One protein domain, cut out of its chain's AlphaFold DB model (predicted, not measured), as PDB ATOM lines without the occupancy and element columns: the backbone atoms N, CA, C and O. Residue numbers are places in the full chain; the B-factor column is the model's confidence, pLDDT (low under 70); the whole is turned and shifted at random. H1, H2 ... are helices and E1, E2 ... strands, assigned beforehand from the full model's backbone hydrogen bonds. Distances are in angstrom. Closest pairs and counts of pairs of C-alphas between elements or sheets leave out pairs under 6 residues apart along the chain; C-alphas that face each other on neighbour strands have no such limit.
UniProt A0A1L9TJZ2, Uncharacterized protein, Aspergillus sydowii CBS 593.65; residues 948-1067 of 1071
ATOM      1  N   GLU A 948     183.108 255.111 214.823       84.38
ATOM      2  CA  GLU A 948     182.353 255.039 216.076       84.38
ATOM      3  C   GLU A 948     180.959 254.442 215.841       84.38
ATOM      4  O   GLU A 948     180.530 253.562 216.575       84.38
ATOM      5  N   GLN A 949     180.278 254.849 214.765       84.06
ATOM      6  CA  GLN A 949     178.968 254.296 214.394       84.06
ATOM      7  C   GLN A 949     179.053 252.827 213.969       84.06
ATOM      8  O   GLN A 949     178.116 252.067 214.201       84.06
ATOM      9  N   ILE A 950     180.168 252.425 213.350       86.31
ATOM     10  CA  ILE A 950     180.453 251.022 213.023       86.31
ATOM     11  C   ILE A 950     180.652 250.209 214.310       86.31
ATOM     12  O   ILE A 950     180.091 249.125 214.423       86.31
ATOM     13  N   ALA A 951     181.393 250.743 215.285       84.88
ATOM     14  CA  ALA A 951     181.651 250.077 216.564       84.88
ATOM     15  C   ALA A 951     180.394 249.915 217.444       84.88
ATOM     16  O   ALA A 951     180.356 249.037 218.295       84.88
ATOM     17  N   GLN A 952     179.362 250.735 217.229       88.25
ATOM     18  CA  GLN A 952     178.078 250.656 217.942       88.25
ATOM     19  C   GLN A 952     177.126 249.572 217.404       88.25
ATOM     20  O   GLN A 952     176.045 249.381 217.961       88.25
ATOM     21  N   GLN A 953     177.473 248.889 216.309       92.38
ATOM     22  CA  GLN A 953     176.640 247.826 215.739       92.38
ATOM     23  C   GLN A 953     176.830 246.513 216.501       92.38
ATOM     24  O   GLN A 953     177.958 246.079 216.728       92.38
ATOM     25  N   ASN A 954     175.729 245.834 216.821       89.19
ATOM     26  CA  ASN A 954     175.783 244.511 217.440       89.19
ATOM     27  C   ASN A 954     176.323 243.473 216.439       89.19
ATOM     28  O   ASN A 954     175.872 243.394 215.292       89.19
ATOM     29  N   CYS A 955     177.297 242.672 216.872       86.69
ATOM     30  CA  CYS A 955     177.896 241.593 216.088       86.69
ATOM     31  C   CYS A 955     177.993 240.325 216.966       86.69
ATOM     32  O   CYS A 955     178.929 240.235 217.758       86.69
ATOM     33  N   PRO A 956     177.068 239.346 216.850       86.75
ATOM     34  CA  PRO A 956     175.972 239.268 215.879       86.75
ATOM     35  C   PRO A 956     174.841 240.278 216.155       86.75
ATOM     36  O   PRO A 956     174.676 240.714 217.294       86.75
ATOM     37  N   PRO A 957     174.066 240.664 215.125       92.56
ATOM     38  CA  PRO A 957     172.945 241.583 215.290       92.56
ATOM     39  C   PRO A 957     171.818 240.936 216.106       92.56
ATOM     40  O   PRO A 957     171.543 239.743 215.961       92.56
ATOM     41  N   LEU A 958     171.147 241.729 216.942       93.00
ATOM     42  CA  LEU A 958     169.949 241.307 217.670       93.00
ATOM     43  C   LEU A 958     168.759 241.182 216.710       93.00
ATOM     44  O   LEU A 958     168.720 241.857 215.688       93.00
ATOM     45  N   VAL A 959     167.757 240.367 217.055       91.56
ATOM     46  CA  VAL A 959     166.590 240.054 216.192       91.56
ATOM     47  C   VAL A 959     165.787 241.269 215.712       91.56
ATOM     48  O   VAL A 959     165.039 241.167 214.751       91.56
ATOM     49  N   ASN A 960     165.927 242.405 216.386       90.44
ATOM     50  CA  ASN A 960     165.256 243.679 216.135       90.44
ATOM     51  C   ASN A 960     166.170 244.741 215.485       90.44
ATOM     52  O   ASN A 960     165.714 245.861 215.219       90.44
ATOM     53  N   ASP A 961     167.452 244.431 215.261       94.06
ATOM     54  CA  ASP A 961     168.409 245.301 214.578       94.06
ATOM     55  C   ASP A 961     168.208 245.261 213.066       94.06
ATOM     56  O   ASP A 961     167.911 244.228 212.471       94.06
ATOM     57  N   ALA A 962     168.466 246.374 212.386       93.12
ATOM     58  CA  ALA A 962     168.319 246.447 210.939       93.12
ATOM     59  C   ALA A 962     169.190 245.425 210.197       93.12
ATOM     60  O   ALA A 962     168.755 244.851 209.200       93.12
ATOM     61  N   ASN A 963     170.403 245.176 210.692       95.38
ATOM     62  CA  ASN A 963     171.336 244.231 210.085       95.38
ATOM     63  C   ASN A 963     170.993 242.757 210.345       95.38
ATOM     64  O   ASN A 963     171.578 241.903 209.686       95.38
ATOM     65  N   PHE A 964     170.017 242.444 211.206       95.94
ATOM     66  CA  PHE A 964     169.538 241.074 211.397       95.94
ATOM     67  C   PHE A 964     169.033 240.457 210.093       95.94
ATOM     68  O   PHE A 964     169.443 239.357 209.742       95.94
ATOM     69  N   LEU A 965     168.221 241.191 209.326       95.69
ATOM     70  CA  LEU A 965     167.686 240.712 208.047       95.69
ATOM     71  C   LEU A 965     168.804 240.350 207.062       95.69
ATOM     72  O   LEU A 965     168.795 239.272 206.472       95.69
ATOM     73  N   LEU A 966     169.797 241.235 206.918       96.44
ATOM     74  CA  LEU A 966     170.941 241.000 206.041       96.44
ATOM     75  C   LEU A 966     171.806 239.842 206.552       96.44
ATOM     76  O   LEU A 966     172.220 238.996 205.770       96.44
ATOM     77  N   PHE A 967     172.065 239.775 207.857       95.38
ATOM     78  CA  PHE A 967     172.843 238.705 208.474       95.38
ATOM     79  C   PHE A 967     172.194 237.329 208.284       95.38
ATOM     80  O   PHE A 967     172.880 236.386 207.888       95.38
ATOM     81  N   THR A 968     170.885 237.222 208.519       95.50
ATOM     82  CA  THR A 968     170.116 235.984 208.341       95.50
ATOM     83  C   THR A 968     170.123 235.554 206.877       95.50
ATOM     84  O   THR A 968     170.548 234.438 206.584       95.50
ATOM     85  N   PHE A 969     169.819 236.465 205.946       96.81
ATOM     86  CA  PHE A 969     169.884 236.180 204.509       96.81
ATOM     87  C   PHE A 969     171.273 235.707 204.056       96.81
ATOM     88  O   PHE A 969     171.397 234.744 203.300       96.81
ATOM     89  N   LEU A 970     172.343 236.356 204.528       95.50
ATOM     90  CA  LEU A 970     173.712 235.955 204.199       95.50
ATOM     91  C   LEU A 970     174.065 234.577 204.767       95.50
ATOM     92  O   LEU A 970     174.818 233.843 204.137       95.50
ATOM     93  N   ASN A 971     173.555 234.215 205.944       93.38
ATOM     94  CA  ASN A 971     173.803 232.899 206.529       93.38
ATOM     95  C   ASN A 971     173.056 231.780 205.804       93.38
ATOM     96  O   ASN A 971     173.598 230.683 205.715       93.38
ATOM     97  N   GLU A 972     171.862 232.063 205.287       93.81
ATOM     98  CA  GLU A 972     171.066 231.106 204.517       93.81
ATOM     99  C   GLU A 972     171.597 230.938 203.089       93.81
ATOM    100  O   GLU A 972     171.785 229.817 202.624       93.81
ATOM    101  N   ARG A 973     171.878 232.045 202.389       94.25
ATOM    102  CA  ARG A 973     172.229 232.026 200.959       94.25
ATOM    103  C   ARG A 973     173.732 231.955 200.679       94.25
ATOM    104  O   ARG A 973     174.125 231.469 199.624       94.25
ATOM    105  N   PHE A 974     174.571 232.431 201.601       94.50
ATOM    106  CA  PHE A 974     176.035 232.465 201.466       94.50
ATOM    107  C   PHE A 974     176.736 231.906 202.723       94.50
ATOM    108  O   PHE A 974     177.542 232.612 203.348       94.50
ATOM    109  N   PRO A 975     176.446 230.654 203.137       92.31
ATOM    110  CA  PRO A 975     176.992 230.080 204.369       92.31
ATOM    111  C   PRO A 975     178.527 230.146 204.403       92.31
ATOM    112  O   PRO A 975     179.091 230.675 205.371       92.31
ATOM    113  N   ASP A 976     179.170 229.773 203.293       90.62
ATOM    114  CA  ASP A 976     180.629 229.690 203.129       90.62
ATOM    115  C   ASP A 976     181.258 230.927 202.458       90.62
ATOM    116  O   ASP A 976     182.458 230.963 202.190       90.62
ATOM    117  N   GLY A 977     180.465 231.971 202.205       90.81
ATOM    118  CA  GLY A 977     180.849 233.095 201.344       90.81
ATOM    119  C   GLY A 977     180.391 232.901 199.893       90.81
ATOM    120  O   GLY A 977     179.555 232.051 199.600       90.81
ATOM    121  N   GLY A 978     180.879 233.736 198.976       94.81
ATOM    122  CA  GLY A 978     180.498 233.723 197.561       94.81
ATOM    123  C   GLY A 978     180.458 235.116 196.936       94.81
ATOM    124  O   GLY A 978     181.041 236.068 197.451       94.81
ATOM    125  N   ILE A 979     179.765 235.248 195.803       95.12
ATOM    126  CA  ILE A 979     179.608 236.527 195.099       95.12
ATOM    127  C   ILE A 979     178.144 236.945 195.168       95.12
ATOM    128  O   ILE A 979     177.301 236.336 194.521       95.12
ATOM    129  N   PHE A 980     177.862 238.027 195.890       96.88
ATOM    130  CA  PHE A 980     176.554 238.673 195.875       96.88
ATOM    131  C   PHE A 980     176.483 239.634 194.685       96.88
ATOM    132  O   PHE A 980     177.230 240.622 194.616       96.88
ATOM    133  N   ARG A 981     175.578 239.361 193.742       95.12
ATOM    134  CA  ARG A 981     175.416 240.124 192.495       95.12
ATOM    135  C   ARG A 981     174.227 241.077 192.551       95.12
ATOM    136  O   ARG A 981     173.128 240.699 192.951       95.12
ATOM    137  N   THR A 982     174.432 242.324 192.114       94.69
ATOM    138  CA  THR A 982     173.386 243.363 192.177       94.69
ATOM    139  C   THR A 982     172.659 243.631 190.861       94.69
ATOM    140  O   THR A 982     171.786 244.496 190.829       94.69
ATOM    141  N   ALA A 983     173.045 243.000 189.748       89.94
ATOM    142  CA  ALA A 983     172.379 243.196 188.456       89.94
ATOM    143  C   ALA A 983     171.150 242.279 188.293       89.94
ATOM    144  O   ALA A 983     171.120 241.192 188.861       89.94
ATOM    145  N   SER A 984     170.157 242.677 187.490       87.38
ATOM    146  CA  SER A 984     169.060 241.786 187.055       87.38
ATOM    147  C   SER A 984     169.530 240.845 185.953       87.38
ATOM    148  O   SER A 984     170.500 241.163 185.254       87.38
ATOM    149  N   LYS A 985     168.802 239.742 185.721       88.94
ATOM    150  CA  LYS A 985     169.005 238.902 184.525       88.94
ATOM    151  C   LYS A 985     168.761 239.656 183.221       88.94
ATOM    152  O   LYS A 985     169.451 239.417 182.236       88.94
ATOM    153  N   GLU A 986     167.853 240.632 183.231       83.06
ATOM    154  CA  GLU A 986     167.621 241.510 182.080       83.06
ATOM    155  C   GLU A 986     168.858 242.336 181.727       83.06
ATOM    156  O   GLU A 986     169.189 242.520 180.557       83.06
ATOM    157  N   LYS A 987     169.574 242.831 182.744       83.94
ATOM    158  CA  LYS A 987     170.804 243.603 182.555       83.94
ATOM    159  C   LYS A 987     171.983 242.702 182.231       83.94
ATOM    160  O   LYS A 987     172.789 243.065 181.381       83.94
ATOM    161  N   ILE A 988     172.107 241.571 182.917       88.81
ATOM    162  CA  ILE A 988     173.212 240.626 182.772       88.81
ATOM    163  C   ILE A 988     172.656 239.205 182.842       88.81
ATOM    164  O   ILE A 988     172.266 238.756 183.914       88.81
ATOM    165  N   LEU A 989     172.681 238.490 181.714       87.38
ATOM    166  CA  LEU A 989     172.039 237.175 181.559       87.38
ATOM    167  C   LEU A 989     172.477 236.137 182.604       87.38
ATOM    168  O   LEU A 989     171.662 235.339 183.052       87.38
ATOM    169  N   ASP A 990     173.747 236.168 183.016       88.00
ATOM    170  CA  ASP A 990     174.310 235.244 184.009       88.00
ATOM    171  C   ASP A 990     174.168 235.724 185.466       88.00
ATOM    172  O   ASP A 990     174.848 235.209 186.355       88.00
ATOM    173  N   SER A 991     173.334 236.734 185.732       90.56
ATOM    174  CA  SER A 991     173.101 237.212 187.094       90.56
ATOM    175  C   SER A 991     172.380 236.174 187.961       90.56
ATOM    176  O   SER A 991     171.415 235.536 187.539       90.56
ATOM    177  N   THR A 992     172.819 236.071 189.214       89.38
ATOM    178  CA  THR A 992     172.199 235.283 190.291       89.38
ATOM    179  C   THR A 992     171.050 236.022 190.987       89.38
ATOM    180  O   THR A 992     170.357 235.427 191.807       89.38
ATOM    181  N   GLU A 993     170.820 237.297 190.642       88.94
ATOM    182  CA  GLU A 993     169.738 238.147 191.171       88.94
ATOM    183  C   GLU A 993     169.715 238.236 192.711       88.94
ATOM    184  O   GLU A 993     168.656 238.345 193.322       88.94
ATOM    185  N   ASP A 994     170.880 238.214 193.367       95.44
ATOM    186  CA  ASP A 994     170.960 238.141 194.837       95.44
ATOM    187  C   ASP A 994     170.406 239.382 195.534       95.44
ATOM    188  O   ASP A 994     169.809 239.277 196.603       95.44
ATOM    189  N   LEU A 995     170.554 240.556 194.911       93.75
ATOM    190  CA  LEU A 995     169.901 241.774 195.389       93.75
ATOM    191  C   LEU A 995     168.377 241.619 195.424       93.75
ATOM    192  O   LEU A 995     167.756 242.017 196.405       93.75
ATOM    193  N   GLN A 996     167.801 241.036 194.373       88.25
ATOM    194  CA  GLN A 996     166.362 240.822 194.271       88.25
ATOM    195  C   GLN A 996     165.903 239.794 195.302       88.25
ATOM    196  O   GLN A 996     164.966 240.050 196.049       88.25
ATOM    197  N   ALA A 997     166.635 238.688 195.432       92.25
ATOM    198  CA  ALA A 997     166.342 237.679 196.439       92.25
ATOM    199  C   ALA A 997     166.414 238.223 197.875       92.25
ATOM    200  O   ALA A 997     165.647 237.792 198.730       92.25
ATOM    201  N   PHE A 998     167.306 239.179 198.161       95.81
ATOM    202  CA  PHE A 998     167.345 239.826 199.475       95.81
ATOM    203  C   PHE A 998     166.143 240.752 199.713       95.81
ATOM    204  O   PHE A 998     165.609 240.805 200.821       95.81
ATOM    205  N   VAL A 999     165.696 241.478 198.683       90.81
ATOM    206  CA  VAL A 999     164.469 242.287 198.761       90.81
ATOM    207  C   VAL A 999     163.250 241.388 198.987       90.81
ATOM    208  O   VAL A 999     162.469 241.664 199.894       90.81
ATOM    209  N   GLU A1000     163.140 240.282 198.251       86.94
ATOM    210  CA  GLU A1000     162.089 239.268 198.426       86.94
ATOM    211  C   GLU A1000     162.126 238.649 199.828       86.94
ATOM    212  O   GLU A1000     161.090 238.519 200.475       86.94
ATOM    213  N   PHE A1001     163.320 238.361 200.353       92.88
ATOM    214  CA  PHE A1001     163.498 237.899 201.729       92.88
ATOM    215  C   PHE A1001     162.945 238.907 202.748       92.88
ATOM    216  O   PHE A1001     162.256 238.523 203.687       92.88
ATOM    217  N   CYS A1002     163.176 240.208 202.542       88.81
ATOM    218  CA  CYS A1002     162.622 241.254 203.408       88.81
ATOM    219  C   CYS A1002     161.097 241.419 203.262       88.81
ATOM    220  O   CYS A1002     160.457 241.933 204.177       88.81
ATOM    221  N   GLN A1003     160.525 241.030 202.120       82.88
ATOM    222  CA  GLN A1003     159.085 241.062 201.840       82.88
ATOM    223  C   GLN A1003     158.357 239.784 202.289       82.88
ATOM    224  O   GLN A1003     157.126 239.772 202.315       82.88
ATOM    225  N   ALA A1004     159.082 238.721 202.649       82.75
ATOM    226  CA  ALA A1004     158.477 237.471 203.089       82.75
ATOM    227  C   ALA A1004     157.604 237.690 204.345       82.75
ATOM    228  O   ALA A1004     157.964 238.514 205.193       82.75
ATOM    229  N   PRO A1005     156.484 236.953 204.511       79.56
ATOM    230  CA  PRO A1005     155.549 237.144 205.628       79.56
ATOM    231  C   PRO A1005     156.213 237.130 207.009       79.56
ATOM    232  O   PRO A1005     155.825 237.893 207.894       79.56
ATOM    233  N   ASP A1006     157.260 236.318 207.163       82.38
ATOM    234  CA  ASP A1006     158.004 236.182 208.412       82.38
ATOM    235  C   ASP A1006     158.848 237.411 208.759       82.38
ATOM    236  O   ASP A1006     159.172 237.579 209.931       82.38
ATOM    237  N   TYR A1007     159.194 238.258 207.777       87.00
ATOM    238  CA  TYR A1007     160.139 239.377 207.897       87.00
ATOM    239  C   TYR A1007     159.559 240.746 207.527       87.00
ATOM    240  O   TYR A1007     160.104 241.761 207.959       87.00
ATOM    241  N   ILE A1008     158.444 240.812 206.795       82.00
ATOM    242  CA  ILE A1008     157.845 242.075 206.329       82.00
ATOM    243  C   ILE A1008     157.422 243.001 207.477       82.00
ATOM    244  O   ILE A1008     157.425 244.224 207.332       82.00
ATOM    245  N   THR A1009     157.113 242.428 208.642       81.75
ATOM    246  CA  THR A1009     156.780 243.158 209.873       81.75
ATOM    247  C   THR A1009     157.998 243.574 210.698       81.75
ATOM    248  O   THR A1009     157.841 244.245 211.721       81.75
ATOM    249  N   HIS A1010     159.217 243.240 210.263       88.00
ATOM    250  CA  HIS A1010     160.439 243.656 210.944       88.00
ATOM    251  C   HIS A1010     160.564 245.196 210.942       88.00
ATOM    252  O   HIS A1010     160.368 245.823 209.893       88.00
ATOM    253  N   PRO A1011     160.981 245.846 212.055       85.81
ATOM    254  CA  PRO A1011     161.012 247.314 212.196       85.81
ATOM    255  C   PRO A1011     161.846 248.078 211.153       85.81
ATOM    256  O   PRO A1011     161.751 249.310 211.056       85.81
ATOM    257  N   TYR A1012     162.687 247.349 210.415       89.75
ATOM    258  CA  TYR A1012     163.618 247.840 209.401       89.75
ATOM    259  C   TYR A1012     163.433 247.220 208.007       89.75
ATOM    260  O   TYR A1012     164.179 247.587 207.101       89.75
ATOM    261  N   ALA A1013     162.457 246.326 207.796       86.56
ATOM    262  CA  ALA A1013     162.210 245.739 206.469       86.56
ATOM    263  C   ALA A1013     161.916 246.826 205.423       86.56
ATOM    264  O   ALA A1013     162.544 246.876 204.366       86.56
ATOM    265  N   SER A1014     161.050 247.780 205.777       78.44
ATOM    266  CA  SER A1014     160.714 248.949 204.953       78.44
ATOM    267  C   SER A1014     161.920 249.816 204.570       78.44
ATOM    268  O   SER A1014     161.984 250.351 203.463       78.44
ATOM    269  N   GLU A1015     162.899 249.954 205.467       85.75
ATOM    270  CA  GLU A1015     164.098 250.768 205.251       85.75
ATOM    271  C   GLU A1015     165.060 250.104 204.253       85.75
ATOM    272  O   GLU A1015     165.617 250.783 203.382       85.75
ATOM    273  N   TRP A1016     165.200 248.776 204.325       90.31
ATOM    274  CA  TRP A1016     165.953 247.984 203.350       90.31
ATOM    275  C   TRP A1016     165.288 247.983 201.978       90.31
ATOM    276  O   TRP A1016     165.923 248.381 200.998       90.31
ATOM    277  N   ILE A1017     164.003 247.623 201.919       85.62
ATOM    278  CA  ILE A1017     163.215 247.589 200.679       85.62
ATOM    279  C   ILE A1017     163.252 248.966 200.007       85.62
ATOM    280  O   ILE A1017     163.709 249.101 198.875       85.62
ATOM    281  N   GLY A1018     162.921 250.031 200.743       76.19
ATOM    282  CA  GLY A1018     162.909 251.396 200.215       76.19
ATOM    283  C   GLY A1018     164.278 251.928 199.776       76.19
ATOM    284  O   GLY A1018     164.344 252.916 199.041       76.19
ATOM    285  N   SER A1019     165.385 251.319 200.204       81.75
ATOM    286  CA  SER A1019     166.739 251.674 199.758       81.75
ATOM    287  C   SER A1019     167.177 250.898 198.514       81.75
ATOM    288  O   SER A1019     167.938 251.433 197.698       81.75
ATOM    289  N   LEU A1020     166.704 249.659 198.359       87.12
ATOM    290  CA  LEU A1020     167.185 248.705 197.360       87.12
ATOM    291  C   LEU A1020     166.226 248.508 196.174       87.12
ATOM    292  O   LEU A1020     166.702 248.273 195.074       87.12
ATOM    293  N   GLU A1021     164.919 248.719 196.334       80.50
ATOM    294  CA  GLU A1021     163.893 248.570 195.278       80.50
ATOM    295  C   GLU A1021     163.725 249.837 194.403       80.50
ATOM    296  O   GLU A1021     162.725 250.053 193.729       80.50
ATOM    297  N   ARG A1022     164.708 250.743 194.421       74.62
ATOM    298  CA  ARG A1022     164.681 251.984 193.627       74.62
ATOM    299  C   ARG A1022     165.064 251.709 192.170       74.62
ATOM    300  O   ARG A1022     165.873 250.824 191.917       74.62
ATOM    301  N   ASP A1023     164.656 252.584 191.242       62.28
ATOM    302  CA  ASP A1023     165.139 252.567 189.839       62.28
ATOM    303  C   ASP A1023     166.676 252.529 189.751       62.28
ATOM    304  O   ASP A1023     167.277 251.900 188.877       62.28
ATOM    305  N   ILE A1024     167.315 253.208 190.712       73.69
ATOM    306  CA  ILE A1024     168.752 253.157 190.972       73.69
ATOM    307  C   ILE A1024     168.938 252.682 192.421       73.69
ATOM    308  O   ILE A1024     168.932 253.515 193.338       73.69
ATOM    309  N   PRO A1025     169.085 251.364 192.648       83.06
ATOM    310  CA  PRO A1025     169.265 250.802 193.980       83.06
ATOM    311  C   PRO A1025     170.479 251.416 194.681       83.06
ATOM    312  O   PRO A1025     171.551 251.559 194.082       83.06
ATOM    313  N   LEU A1026     170.355 251.749 195.969       86.56
ATOM    314  CA  LEU A1026     171.470 252.260 196.774       86.56
ATOM    315  C   LEU A1026     172.432 251.138 197.193       86.56
ATOM    316  O   LEU A1026     172.795 251.029 198.360       86.56
ATOM    317  N   VAL A1027     172.900 250.326 196.242       92.31
ATOM    318  CA  VAL A1027     173.704 249.111 196.486       92.31
ATOM    319  C   VAL A1027     174.933 249.357 197.350       92.31
ATOM    320  O   VAL A1027     175.365 248.479 198.081       92.31
ATOM    321  N   ALA A1028     175.490 250.567 197.323       87.56
ATOM    322  CA  ALA A1028     176.665 250.899 198.110       87.56
ATOM    323  C   ALA A1028     176.419 250.808 199.638       87.56
ATOM    324  O   ALA A1028     177.384 250.668 200.387       87.56
ATOM    325  N   VAL A1029     175.161 250.854 200.106       92.81
ATOM    326  CA  VAL A1029     174.817 250.634 201.523       92.81
ATOM    327  C   VAL A1029     175.112 249.195 201.963       92.81
ATOM    328  O   VAL A1029     175.492 248.977 203.110       92.81
ATOM    329  N   LEU A1030     175.031 248.223 201.047       95.25
ATOM    330  CA  LEU A1030     175.310 246.816 201.338       95.25
ATOM    331  C   LEU A1030     176.777 246.608 201.711       95.25
ATOM    332  O   LEU A1030     177.050 245.937 202.694       95.25
ATOM    333  N   GLY A1031     177.719 247.242 201.007       93.25
ATOM    334  CA  GLY A1031     179.154 247.020 201.229       93.25
ATOM    335  C   GLY A1031     179.582 247.195 202.689       93.25
ATOM    336  O   GLY A1031     180.188 246.294 203.260       93.25
ATOM    337  N   LYS A1032     179.199 248.310 203.327       90.44
ATOM    338  CA  LYS A1032     179.536 248.568 204.739       90.44
ATOM    339  C   LYS A1032     178.825 247.629 205.714       90.44
ATOM    340  O   LYS A1032     179.423 247.233 206.705       90.44
ATOM    341  N   ASN A1033     177.568 247.285 205.444       95.19
ATOM    342  CA  ASN A1033     176.777 246.441 206.340       95.19
ATOM    343  C   ASN A1033     177.163 244.952 206.219       95.19
ATOM    344  O   ASN A1033     177.246 244.265 207.228       95.19
ATOM    345  N   ILE A1034     177.531 244.465 205.026       94.94
ATOM    346  CA  ILE A1034     178.104 243.119 204.844       94.94
ATOM    347  C   ILE A1034     179.454 243.014 205.580       94.94
ATOM    348  O   ILE A1034     179.716 242.008 206.240       94.94
ATOM    349  N   GLN A1035     180.294 244.057 205.519       92.50
ATOM    350  CA  GLN A1035     181.618 244.089 206.164       92.50
ATOM    351  C   GLN A1035     181.589 243.951 207.699       92.50
ATOM    352  O   GLN A1035     182.610 243.574 208.291       92.50
ATOM    353  N   LEU A1036     180.449 244.226 208.346       90.62
ATOM    354  CA  LEU A1036     180.263 243.980 209.781       90.62
ATOM    355  C   LEU A1036     180.354 242.486 210.107       90.62
ATOM    356  O   LEU A1036     180.982 242.104 211.088       90.62
ATOM    357  N   HIS A1037     179.778 241.640 209.254       89.25
ATOM    358  CA  HIS A1037     179.559 240.222 209.558       89.25
ATOM    359  C   HIS A1037     180.475 239.280 208.772       89.25
ATOM    360  O   HIS A1037     180.748 238.160 209.205       89.25
ATOM    361  N   ARG A1038     180.963 239.724 207.612       90.94
ATOM    362  CA  ARG A1038     181.797 238.942 206.692       90.94
ATOM    363  C   ARG A1038     182.982 239.780 206.221       90.94
ATOM    364  O   ARG A1038     182.951 241.010 206.273       90.94
ATOM    365  N   THR A1039     184.044 239.143 205.739       90.62
ATOM    366  CA  THR A1039     184.978 239.853 204.854       90.62
ATOM    367  C   THR A1039     184.242 240.169 203.553       90.62
ATOM    368  O   THR A1039     183.469 239.349 203.063       90.62
ATOM    369  N   CYS A1040     184.386 241.388 203.040       93.50
ATOM    370  CA  CYS A1040     183.647 241.806 201.855       93.50
ATOM    371  C   CYS A1040     184.442 242.815 201.033       93.50
ATOM    372  O   CYS A1040     184.753 243.913 201.509       93.50
ATOM    373  N   ASN A1041     184.725 242.443 199.784       94.06
ATOM    374  CA  ASN A1041     185.334 243.312 198.788       94.06
ATOM    375  C   ASN A1041     184.266 243.787 197.805       94.06
ATOM    376  O   ASN A1041     183.545 242.995 197.204       94.06
ATOM    377  N   THR A1042     184.161 245.104 197.634       95.19
ATOM    378  CA  THR A1042     183.244 245.692 196.650       95.19
ATOM    379  C   THR A1042     183.959 245.844 195.315       95.19
ATOM    380  O   THR A1042     184.879 246.654 195.194       95.19
ATOM    381  N   VAL A1043     183.500 245.127 194.295       94.75
ATOM    382  CA  VAL A1043     184.077 245.154 192.947       94.75
ATOM    383  C   VAL A1043     183.098 245.815 191.987       94.75
ATOM    384  O   VAL A1043     181.909 245.503 191.963       94.75
ATOM    385  N   ARG A1044     183.590 246.760 191.178       92.75
ATOM    386  CA  ARG A1044     182.818 247.348 190.076       92.75
ATOM    387  C   ARG A1044     183.234 246.697 188.777       92.75
ATOM    388  O   ARG A1044     184.406 246.739 188.413       92.75
ATOM    389  N   TYR A1045     182.263 246.145 188.073       86.69
ATOM    390  CA  TYR A1045     182.491 245.343 186.891       86.69
ATOM    391  C   TYR A1045     181.703 245.923 185.717       86.69
ATOM    392  O   TYR A1045     180.510 246.169 185.841       86.69
ATOM    393  N   ASN A1046     182.360 246.175 184.583       90.00
ATOM    394  CA  ASN A1046     181.700 246.632 183.358       90.00
ATOM    395  C   ASN A1046     181.861 245.554 182.291       90.00
ATOM    396  O   ASN A1046     182.990 245.217 181.937       90.00
ATOM    397  N   ARG A1047     180.751 245.043 181.756       89.00
ATOM    398  CA  ARG A1047     180.763 243.981 180.742       89.00
ATOM    399  C   ARG A1047     179.862 244.332 179.573       89.00
ATOM    400  O   ARG A1047     178.781 244.888 179.757       89.00
ATOM    401  N   TRP A1048     180.313 243.984 178.375       89.06
ATOM    402  CA  TRP A1048     179.491 244.049 177.175       89.06
ATOM    403  C   TRP A1048     178.374 243.010 177.251       89.06
ATOM    404  O   TRP A1048     178.642 241.838 177.509       89.06
ATOM    405  N   GLN A1049     177.134 243.441 177.035       92.19
ATOM    406  CA  GLN A1049     175.959 242.572 177.056       92.19
ATOM    407  C   GLN A1049     175.409 242.447 175.632       92.19
ATOM    408  O   GLN A1049     174.865 243.430 175.117       92.19
ATOM    409  N   PRO A1050     175.571 241.283 174.970       84.94
ATOM    410  CA  PRO A1050     175.215 241.116 173.560       84.94
ATOM    411  C   PRO A1050     173.751 241.440 173.253       84.94
ATOM    412  O   PRO A1050     173.471 242.119 172.269       84.94
ATOM    413  N   HIS A1051     172.828 241.032 174.129       83.69
ATOM    414  CA  HIS A1051     171.387 241.258 173.966       83.69
ATOM    415  C   HIS A1051     170.979 242.727 174.114       83.69
ATOM    416  O   HIS A1051     169.953 243.131 173.579       83.69
ATOM    417  N   LEU A1052     171.798 243.546 174.781       78.81
ATOM    418  CA  LEU A1052     171.552 244.983 174.960       78.81
ATOM    419  C   LEU A1052     172.410 245.866 174.053       78.81
ATOM    420  O   LEU A1052     172.240 247.086 174.070       78.81
ATOM    421  N   LYS A1053     173.365 245.277 173.318       88.06
ATOM    422  CA  LYS A1053     174.342 245.979 172.469       88.06
ATOM    423  C   LYS A1053     174.999 247.182 173.171       88.06
ATOM    424  O   LYS A1053     175.214 248.228 172.560       88.06
ATOM    425  N   LYS A1054     175.299 247.060 174.470       86.56
ATOM    426  CA  LYS A1054     175.943 248.119 175.266       86.56
ATOM    427  C   LYS A1054     176.803 247.563 176.399       86.56
ATOM    428  O   LYS A1054     176.624 246.430 176.845       86.56
ATOM    429  N   MET A1055     177.720 248.394 176.896       85.12
ATOM    430  CA  MET A1055     178.442 248.135 178.145       85.12
ATOM    431  C   MET A1055     177.504 248.355 179.335       85.12
ATOM    432  O   MET A1055     176.928 249.435 179.480       85.12
ATOM    433  N   VAL A1056     177.373 247.350 180.197       88.94
ATOM    434  CA  VAL A1056     176.566 247.408 181.419       88.94
ATOM    435  C   VAL A1056     177.484 247.310 182.632       88.94
ATOM    436  O   VAL A1056     178.345 246.432 182.698       88.94
ATOM    437  N   GLY A1057     177.307 248.235 183.575       88.00
ATOM    438  CA  GLY A1057     177.999 248.225 184.858       88.00
ATOM    439  C   GLY A1057     177.223 247.455 185.926       88.00
ATOM    440  O   GLY A1057     176.003 247.575 186.022       88.00
ATOM    441  N   GLU A1058     177.942 246.703 186.750       93.00
ATOM    442  CA  GLU A1058     177.456 245.938 187.898       93.00
ATOM    443  C   GLU A1058     178.357 246.209 189.111       93.00
ATOM    444  O   GLU A1058     179.570 246.401 188.980       93.00
ATOM    445  N   VAL A1059     177.763 246.224 190.304       94.62
ATOM    446  CA  VAL A1059     178.503 246.165 191.566       94.62
ATOM    447  C   VAL A1059     178.366 244.742 192.099       94.62
ATOM    448  O   VAL A1059     177.270 244.192 192.136       94.62
ATOM    449  N   ARG A1060     179.479 244.127 192.484       95.38
ATOM    450  CA  ARG A1060     179.514 242.803 193.108       95.38
ATOM    451  C   ARG A1060     180.134 242.925 194.488       95.38
ATOM    452  O   ARG A1060     181.033 243.747 194.685       95.38
ATOM    453  N   PHE A1061     179.669 242.105 195.419       96.81
ATOM    454  CA  PHE A1061     180.298 241.953 196.725       96.81
ATOM    455  C   PHE A1061     180.868 240.543 196.817       96.81
ATOM    456  O   PHE A1061     180.121 239.569 196.783       96.81
ATOM    457  N   GLU A1062     182.189 240.443 196.887       96.38
ATOM    458  CA  GLU A1062     182.887 239.183 197.138       96.38
ATOM    459  C   GLU A1062     182.908 238.966 198.647       96.38
ATOM    460  O   GLU A1062     183.607 239.676 199.372       96.38
ATOM    461  N   ILE A1063     182.075 238.043 199.112       95.56
ATOM    462  CA  ILE A1063     181.814 237.754 200.516       95.56
ATOM    463  C   ILE A1063     182.679 236.564 200.920       95.56
ATOM    464  O   ILE A1063     182.592 235.504 200.309       95.56
ATOM    465  N   GLY A1064     183.515 236.721 201.939       88.81
ATOM    466  CA  GLY A1064     184.281 235.609 202.496       88.81
ATOM    467  C   GLY A1064     183.565 234.894 203.649       88.81
ATOM    468  O   GLY A1064     182.401 235.188 203.955       88.81
ATOM    469  N   PRO A1065     184.253 233.948 204.311       80.75
ATOM    470  CA  PRO A1065     183.675 233.158 205.393       80.75
ATOM    471  C   PRO A1065     183.258 234.033 206.586       80.75
ATOM    472  O   PRO A1065     183.617 235.214 206.684       80.75
ATOM    473  N   LYS A1066     182.461 233.459 207.503       76.88
ATOM    474  CA  LYS A1066     182.092 234.122 208.766       76.88
ATOM    475  C   LYS A1066     183.374 234.600 209.438       76.88
ATOM    476  O   LYS A1066     184.310 233.816 209.576       76.88
ATOM    477  N   LYS A1067     183.430 235.870 209.851       72.62
ATOM    478  CA  LYS A1067     184.521 236.307 210.726       72.62
ATOM    479  C   LYS A1067     184.420 235.458 211.994       72.62
ATOM    480  O   LYS A1067     183.433 235.573 212.716       72.62
TER     481      LYS A1067
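What this domain is: This is residues 948 to 1067 of the 1071 residues of an uncharacterized protein of Aspergillus sydowii CBS 593.65 (UniProt A0A1L9TJZ2). A long hairpin of two strands, E2 and E3, with the short strand E1 beside E3, makes a narrow sheet, and helices H2, H3 and H5 gather on one of its faces, away from the hairpin's turn at residues 1050 to 1053. This is two layers, helices on one face of a sheet, with H4 folded back on H3 farther out and the short H1 close to H5. The printed part has 120 residues, with five named helices and three named strands in the order H1 H2 E1 H3 H4 H5 E2 E3. The sheet runs E1 E3 E2, antiparallel, and the class is mixed, helices and strands. The whole is compact, with a radius of gyration of the C-alphas of 14.7 A, yet elongated, spanning 45 by 29 by 26 A.

How they stand to each other: Begin at the inner strand E3, residues 1054 to 1066. It forms a hairpin with edge strand E2, residues 1038 to 1049, antiparallel at 161 degrees; look at N 1043 and O 1060, within hydrogen-bond range at 2.9 A. The other edge strand, E1, residues 978 to 981, is antiparallel to E3 at 146 degrees, with N 978 and O 1063 2.8 A apart. On the sheet is H5, residues 1028 to 1037, at a height of 8.7 A; it runs along the strands, at 16 degrees to E2 on the local plane, and its closest C-alpha pair with E2 is Gly 1031 and Thr 1042, 6.3 A. On the same face is H2, residues 962 to 973, at a height of 9.6 A, across the strands and only just over E3, on which 3 of its C-alphas fall. With residues 963 to 967 alone H2 touches H5, about perpendicular at 76 degrees, closest at the C-alphas of Asn 963 and Asn 1033, 7.0 A. H3, residues 994 to 1003, is also on the sheet, and its Asp 994 and Arg 981 of E1 have C-alphas 5.4 A apart. H3 and H4, residues 1013 to 1020, form a helical hairpin at a shallow tilt of 28 degrees, closest at the C-alphas of Cys 1002 and Ala 1013, 5.4 A. H1, residues 948 to 951, is close to H5 but not clearly touching, with the C-alphas of Ile 950 and Leu 1036 7.8 A apart. Every O i to N i+4 pair is within hydrogen-bond range in H3 and H4, against 7 of 8 in H2 and 2 of 6 in H5, where 4 of 7 O i to N i+3 pairs are; H1 is too short for an O i to N i+4 pair.

Where its parts are: Find C-alpha 1038 at (181.797, 238.942, 206.692); from there E2 runs 30.4 A to C-alpha 1049 and bends by 54 degrees at residue 1046. E3 runs 36.8 A and ends at C-alpha 1066, (182.092, 234.122, 208.766). H2 is 18.0 A long, H5 15.9 A and H3 14.1 A.

The domain as a whole: The C-alphas farthest apart, those of Gln 952 and Lys 1053, are 45.9 A apart. The printed part has no cut, and its one long link is E1 to H3, 12 residues. Mean pLDDT of the printed part is 89.0, and residue 1023 alone is under 70.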